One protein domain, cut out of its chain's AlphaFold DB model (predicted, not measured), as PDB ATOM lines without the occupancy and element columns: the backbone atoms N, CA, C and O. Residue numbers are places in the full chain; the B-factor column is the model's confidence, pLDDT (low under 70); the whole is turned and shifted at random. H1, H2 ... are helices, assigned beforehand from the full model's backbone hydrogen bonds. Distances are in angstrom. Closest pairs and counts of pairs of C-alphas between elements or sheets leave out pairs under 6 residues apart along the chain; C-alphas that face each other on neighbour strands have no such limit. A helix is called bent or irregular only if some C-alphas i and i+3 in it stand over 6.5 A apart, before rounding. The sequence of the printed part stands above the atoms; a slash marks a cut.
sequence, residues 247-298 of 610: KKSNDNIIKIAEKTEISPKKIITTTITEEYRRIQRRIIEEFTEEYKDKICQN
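What this domain is: This is residues 247 to 298 of the 610 residues of the protein "Hypothetical protein" of Rotaria sp. Silwood1 (UniProt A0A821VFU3). One long helix, H2, makes the longest axis, and a short helix, H1, sits at its first end at a steep angle, like the short stroke of an uneven L. A short loop, residues 258 to 263, turns the corner between them, and most of H2 sticks out free, residues 269 to 298. The printed part has 52 residues with two named helices, H1 then H2, and no named strand; its class is all helix. The whole is extended, with a radius of gyration of the C-alphas of 18.7 A and spans of 58 by 20 by 12 A.

How they stand to each other: Start with H2, residues 264 to 298, and look back along the chain to H1, residues 247 to 257. The two are close but not clearly touching: the closest C-alphas, those of Ala 257 and Pro 264, are 6.3 A apart. Their lines stand at a steep tilt of 66 degrees, and they run opposite ways. Every O i to N i+4 pair of H2 is within hydrogen-bond range; in H1 it is 6 of 7.

Where its parts are: Find C-alpha 264 at (13.576, 17.940, 55.012); from there H2 runs 51.8 A to C-alpha 298 at (19.172, 60.052, 25.435). Then find C-alpha 247 at (0.171, 16.873, 46.476), where H1 begins; it runs 15.6 A to C-alpha 257. Neither helix is bent.

The domain as a whole: Look for the two C-alphas farthest apart at Glu 258 and Asn 298, 58.0 A from each other. The printed part has no cut, and the six residues between H1 and H2 are a short link. Residues 247 to 252, which belong to H1, and residues 258 to 263 also stand free. The mean pLDDT of the printed part is 74.6; in the B-factor column you will find values under 70 at residues 247 to 262 and 264 to 266.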
ATOM      1  N   LYS A 247       0.010  18.104  45.676       51.09
ATOM      2  CA  LYS A 247       0.171  16.873  46.476       51.09
ATOM      3  C   LYS A 247       1.098  15.841  45.824       51.09
ATOM      4  O   LYS A 247       1.922  15.251  46.517       51.09
ATOM      5  N   LYS A 248       1.047  15.669  44.495       52.19
ATOM      6  CA  LYS A 248       1.956  14.747  43.781       52.19
ATOM      7  C   LYS A 248       3.415  15.222  43.765       52.19
ATOM      8  O   LYS A 248       4.319  14.388  43.737       52.19
ATOM      9  N   SER A 249       3.652  16.534  43.794       52.88
ATOM     10  CA  SER A 249       5.003  17.108  43.868       52.88
ATOM     11  C   SER A 249       5.632  16.895  45.252       52.88
ATOM     12  O   SER A 249       6.779  16.453  45.362       52.88
ATOM     13  N   ASN A 250       4.848  17.093  46.316       53.66
ATOM     14  CA  ASN A 250       5.317  16.923  47.693       53.66
ATOM     15  C   ASN A 250       5.616  15.457  48.055       53.66
ATOM     16  O   ASN A 250       6.608  15.193  48.738       53.66
ATOM     17  N   ASP A 251       4.863  14.491  47.518       59.47
ATOM     18  CA  ASP A 251       5.135  13.059  47.731       59.47
ATOM     19  C   ASP A 251       6.459  12.589  47.092       59.47
ATOM     20  O   ASP A 251       7.115  11.673  47.600       59.47
ATOM     21  N   ASN A 252       6.902  13.229  46.004       59.16
ATOM     22  CA  ASN A 252       8.199  12.937  45.384       59.16
ATOM     23  C   ASN A 252       9.374  13.535  46.171       59.16
ATOM     24  O   ASN A 252      10.422  12.897  46.273       59.16
ATOM     25  N   ILE A 253       9.203  14.715  46.775       56.91
ATOM     26  CA  ILE A 253      10.230  15.339  47.625       56.91
ATOM     27  C   ILE A 253      10.424  14.528  48.916       56.91
ATOM     28  O   ILE A 253      11.561  14.307  49.336       56.91
ATOM     29  N   ILE A 254       9.340  13.998  49.496       60.81
ATOM     30  CA  ILE A 254       9.397  13.127  50.681       60.81
ATOM     31  C   ILE A 254      10.105  11.797  50.357       60.81
ATOM     32  O   ILE A 254      10.978  11.373  51.113       60.81
ATOM     33  N   LYS A 255       9.843  11.186  49.192       61.12
ATOM     34  CA  LYS A 255      10.530   9.950  48.760       61.12
ATOM     35  C   LYS A 255      12.020  10.125  48.449       61.12
ATOM     36  O   LYS A 255      12.783   9.168  48.580       61.12
ATOM     37  N   ILE A 256      12.447  11.313  48.019       57.62
ATOM     38  CA  ILE A 256      13.870  11.624  47.810       57.62
ATOM     39  C   ILE A 256      14.558  11.872  49.162       57.62
ATOM     40  O   ILE A 256      15.656  11.365  49.382       57.62
ATOM     41  N   ALA A 257      13.886  12.553  50.098       52.06
ATOM     42  CA  ALA A 257      14.392  12.791  51.450       52.06
ATOM     43  C   ALA A 257      14.486  11.516  52.316       52.06
ATOM     44  O   ALA A 257      15.317  11.462  53.212       52.06
ATOM     45  N   GLU A 258      13.711  10.462  52.040       57.72
ATOM     46  CA  GLU A 258      13.879   9.156  52.707       57.72
ATOM     47  C   GLU A 258      15.100   8.359  52.214       57.72
ATOM     48  O   GLU A 258      15.582   7.474  52.917       57.72
ATOM     49  N   LYS A 259      15.637   8.660  51.021       65.81
ATOM     50  CA  LYS A 259      16.809   7.961  50.454       65.81
ATOM     51  C   LYS A 259      18.146   8.643  50.723       65.81
ATOM     52  O   LYS A 259      19.194   8.033  50.531       65.81
ATOM     53  N   THR A 260      18.123   9.890  51.161       49.50
ATOM     54  CA  THR A 260      19.309  10.655  51.544       49.50
ATOM     55  C   THR A 260      19.055  11.179  52.944       49.50
ATOM     56  O   THR A 260      18.069  11.881  53.100       49.50
ATOM     57  N   GLU A 261      19.893  10.866  53.940       61.97
ATOM     58  CA  GLU A 261      19.802  11.329  55.345       61.97
ATOM     59  C   GLU A 261      19.932  12.866  55.496       61.97
ATOM     60  O   GLU A 261      20.744  13.401  56.250       61.97
ATOM     61  N   ILE A 262      19.160  13.629  54.733       59.16
ATOM     62  CA  ILE A 262      19.177  15.077  54.674       59.16
ATOM     63  C   ILE A 262      17.833  15.530  55.220       59.16
ATOM     64  O   ILE A 262      16.780  15.261  54.648       59.16
ATOM     65  N   SER A 263      17.882  16.228  56.354       70.75
ATOM     66  CA  SER A 263      16.695  16.761  57.018       70.75
ATOM     67  C   SER A 263      15.816  17.555  56.030       70.75
ATOM     68  O   SER A 263      16.319  18.507  55.419       70.75
ATOM     69  N   PRO A 264      14.506  17.250  55.915       65.25
ATOM     70  CA  PRO A 264      13.576  17.940  55.012       65.25
ATOM     71  C   PRO A 264      13.572  19.465  55.185       65.25
ATOM     72  O   PRO A 264      13.424  20.213  54.220       65.25
ATOM     73  N   LYS A 265      13.839  19.948  56.408       69.00
ATOM     74  CA  LYS A 265      13.939  21.382  56.722       69.00
ATOM     75  C   LYS A 265      15.074  22.081  55.969       69.00
ATOM     76  O   LYS A 265      14.923  23.244  55.605       69.00
ATOM     77  N   LYS A 266      16.187  21.384  55.715       67.56
ATOM     78  CA  LYS A 266      17.366  21.919  55.013       67.56
ATOM     79  C   LYS A 266      17.146  21.991  53.498       67.56
ATOM     80  O   LYS A 266      17.643  22.906  52.847       67.56
ATOM     81  N   ILE A 267      16.373  21.057  52.945       70.62
ATOM     82  CA  ILE A 267      16.004  21.050  51.522       70.62
ATOM     83  C   ILE A 267      15.042  22.208  51.229       70.62
ATOM     84  O   ILE A 267      15.259  22.972  50.301       70.62
ATOM     85  N   ILE A 268      14.040  22.423  52.083       76.25
ATOM     86  CA  ILE A 268      13.066  23.510  51.893       76.25
ATOM     87  C   ILE A 268      13.740  24.890  51.980       76.25
ATOM     88  O   ILE A 268      13.511  25.743  51.127       76.25
ATOM     89  N   THR A 269      14.628  25.111  52.957       75.81
ATOM     90  CA  THR A 269      15.343  26.398  53.077       75.81
ATOM     91  C   THR A 269      16.291  26.660  51.911       75.81
ATOM     92  O   THR A 269      16.398  27.802  51.467       75.81
ATOM     93  N   THR A 270      16.959  25.632  51.386       78.56
ATOM     94  CA  THR A 270      17.855  25.795  50.228       78.56
ATOM     95  C   THR A 270      17.079  26.088  48.948       78.56
ATOM     96  O   THR A 270      17.438  27.031  48.248       78.56
ATOM     97  N   THR A 271      15.969  25.392  48.691       82.06
ATOM     98  CA  THR A 271      15.113  25.655  47.522       82.06
ATOM     99  C   THR A 271      14.486  27.050  47.564       82.06
ATOM    100  O   THR A 271      14.535  27.767  46.567       82.06
ATOM    101  N   ILE A 272      13.967  27.485  48.720       84.19
ATOM    102  CA  ILE A 272      13.397  28.836  48.881       84.19
ATOM    103  C   ILE A 272      14.474  29.912  48.676       84.19
ATOM    104  O   ILE A 272      14.229  30.920  48.015       84.19
ATOM    105  N   THR A 273      15.686  29.693  49.196       86.69
ATOM    106  CA  THR A 273      16.798  30.644  49.029       86.69
ATOM    107  C   THR A 273      17.241  30.750  47.567       86.69
ATOM    108  O   THR A 273      17.572  31.842  47.102       86.69
ATOM    109  N   GLU A 274      17.245  29.640  46.829       86.06
ATOM    110  CA  GLU A 274      17.666  29.616  45.426       86.06
ATOM    111  C   GLU A 274      16.630  30.281  44.505       86.06
ATOM    112  O   GLU A 274      17.004  31.090  43.653       86.06
ATOM    113  N   GLU A 275      15.332  30.035  44.722       86.81
ATOM    114  CA  GLU A 275      14.260  30.723  43.985       86.81
ATOM    115  C   GLU A 275      14.206  32.223  44.313       86.81
ATOM    116  O   GLU A 275      14.103  33.048  43.406       86.81
ATOM    117  N   TYR A 276      14.422  32.619  45.572       89.50
ATOM    118  CA  TYR A 276      14.557  34.037  45.923       89.50
ATOM    119  C   TYR A 276      15.715  34.711  45.165       89.50
ATOM    120  O   TYR A 276      15.546  35.781  44.579       89.50
ATOM    121  N   ARG A 277      16.889  34.066  45.098       89.25
ATOM    122  CA  ARG A 277      18.038  34.573  44.322       89.25
ATOM    123  C   ARG A 277      17.769  34.611  42.821       89.25
ATOM    124  O   ARG A 277      18.316  35.462  42.120       89.25
ATOM    125  N   ARG A 278      16.971  33.679  42.299       92.75
ATOM    126  CA  ARG A 278      16.559  33.657  40.892       92.75
ATOM    127  C   ARG A 278      15.661  34.847  40.566       92.75
ATOM    128  O   ARG A 278      15.943  35.556  39.603       92.75
ATOM    129  N   ILE A 279      14.647  35.103  41.391       91.12
ATOM    130  CA  ILE A 279      13.747  36.253  41.243       91.12
ATOM    131  C   ILE A 279      14.533  37.563  41.373       91.12
ATOM    132  O   ILE A 279      14.387  38.450  40.537       91.12
ATOM    133  N   GLN A 280      15.437  37.663  42.351       89.44
ATOM    134  CA  GLN A 280      16.268  38.852  42.537       89.44
ATOM    135  C   GLN A 280      17.159  39.143  41.318       89.44
ATOM    136  O   GLN A 280      17.273  40.299  40.912       89.44
ATOM    137  N   ARG A 281      17.769  38.114  40.709       88.94
ATOM    138  CA  ARG A 281      18.544  38.271  39.465       88.94
ATOM    139  C   ARG A 281      17.676  38.763  38.312       88.94
ATOM    140  O   ARG A 281      18.070  39.711  37.648       88.94
ATOM    141  N   ARG A 282      16.484  38.185  38.143       89.88
ATOM    142  CA  ARG A 282      15.542  38.579  37.088       89.88
ATOM    143  C   ARG A 282      15.131  40.047  37.199       89.88
ATOM    144  O   ARG A 282      15.168  40.760  36.208       89.88
ATOM    145  N   ILE A 283      14.821  40.505  38.413       88.06
ATOM    146  CA  ILE A 283      14.490  41.912  38.675       88.06
ATOM    147  C   ILE A 283      15.681  42.810  38.311       88.06
ATOM    148  O   ILE A 283      15.512  43.797  37.607       88.06
ATOM    149  N   ILE A 284      16.899  42.470  38.746       87.88
ATOM    150  CA  ILE A 284      18.093  43.269  38.425       87.88
ATOM    151  C   ILE A 284      18.335  43.329  36.910       87.88
ATOM    152  O   ILE A 284      18.666  44.396  36.399       87.88
ATOM    153  N   GLU A 285      18.168  42.216  36.197       87.81
ATOM    154  CA  GLU A 285      18.323  42.146  34.740       87.81
ATOM    155  C   GLU A 285      17.279  43.008  34.016       87.81
ATOM    156  O   GLU A 285      17.656  43.827  33.179       87.81
ATOM    157  N   GLU A 286      16.000  42.911  34.394       88.50
ATOM    158  CA  GLU A 286      14.916  43.723  33.818       88.50
ATOM    159  C   GLU A 286      15.138  45.226  34.053       88.50
ATOM    160  O   GLU A 286      15.067  46.016  33.112       88.50
ATOM    161  N   PHE A 287      15.516  45.627  35.273       87.81
ATOM    162  CA  PHE A 287      15.825  47.030  35.574       87.81
ATOM    163  C   PHE A 287      17.077  47.535  34.842       87.81
ATOM    164  O   PHE A 287      17.146  48.709  34.481       87.81
ATOM    165  N   THR A 288      18.082  46.681  34.636       88.56
ATOM    166  CA  THR A 288      19.333  47.083  33.975       88.56
ATOM    167  C   THR A 288      19.129  47.292  32.477       88.56
ATOM    168  O   THR A 288      19.646  48.271  31.939       88.56
ATOM    169  N   GLU A 289      18.369  46.422  31.806       84.25
ATOM    170  CA  GLU A 289      18.063  46.596  30.380       84.25
ATOM    171  C   GLU A 289      17.155  47.817  30.147       84.25
ATOM    172  O   GLU A 289      17.464  48.635  29.283       84.25
ATOM    173  N   GLU A 290      16.142  48.055  30.990       86.19
ATOM    174  CA  GLU A 290      15.294  49.254  30.866       86.19
ATOM    175  C   GLU A 290      16.102  50.561  31.018       86.19
ATOM    176  O   GLU A 290      15.887  51.545  30.302       86.19
ATOM    177  N   TYR A 291      17.067  50.588  31.943       82.06
ATOM    178  CA  TYR A 291      17.902  51.769  32.165       82.06
ATOM    179  C   TYR A 291      18.908  51.993  31.032       82.06
ATOM    180  O   TYR A 291      19.208  53.132  30.667       82.06
ATOM    181  N   LYS A 292      19.426  50.907  30.459       83.62
ATOM    182  CA  LYS A 292      20.342  50.937  29.321       83.62
ATOM    183  C   LYS A 292      19.648  51.465  28.066       83.62
ATOM    184  O   LYS A 292      20.212  52.339  27.410       83.62
ATOM    185  N   ASP A 293      18.410  51.050  27.811       82.81
ATOM    186  CA  ASP A 293      17.606  51.554  26.693       82.81
ATOM    187  C   ASP A 293      17.312  53.056  26.830       82.81
ATOM    188  O   ASP A 293      17.476  53.815  25.872       82.81
ATOM    189  N   LYS A 294      16.978  53.525  28.040       81.06
ATOM    190  CA  LYS A 294      16.773  54.960  28.324       81.06
ATOM    191  C   LYS A 294      18.045  55.791  28.135       81.06
ATOM    192  O   LYS A 294      17.984  56.909  27.622       81.06
ATOM    193  N   ILE A 295      19.209  55.267  28.526       78.69
ATOM    194  CA  ILE A 295      20.495  55.945  28.302       78.69
ATOM    195  C   ILE A 295      20.812  56.010  26.804       78.69
ATOM    196  O   ILE A 295      21.185  57.076  26.318       78.69
ATOM    197  N   CYS A 296      20.632  54.912  26.066       79.25
ATOM    198  CA  CYS A 296      20.863  54.878  24.623       79.25
ATOM    199  C   CYS A 296      19.968  55.878  23.874       79.25
ATOM    200  O   CYS A 296      20.485  56.654  23.073       79.25
ATOM    201  N   GLN A 297      18.677  55.957  24.213       77.25
ATOM    202  CA  GLN A 297      17.765  56.948  23.627       77.25
ATOM    203  C   GLN A 297      18.227  58.392  23.888       77.25
ATOM    204  O   GLN A 297      18.250  59.208  22.969       77.25
ATOM    205  N   ASN A 298      18.672  58.710  25.108       74.06
ATOM    206  CA  ASN A 298      19.172  60.052  25.435       74.06
ATOM    207  C   ASN A 298      20.474  60.409  24.694       74.06
ATOM    208  O   ASN A 298      20.694  61.573  24.356       74.06
TER     209      ASN A 298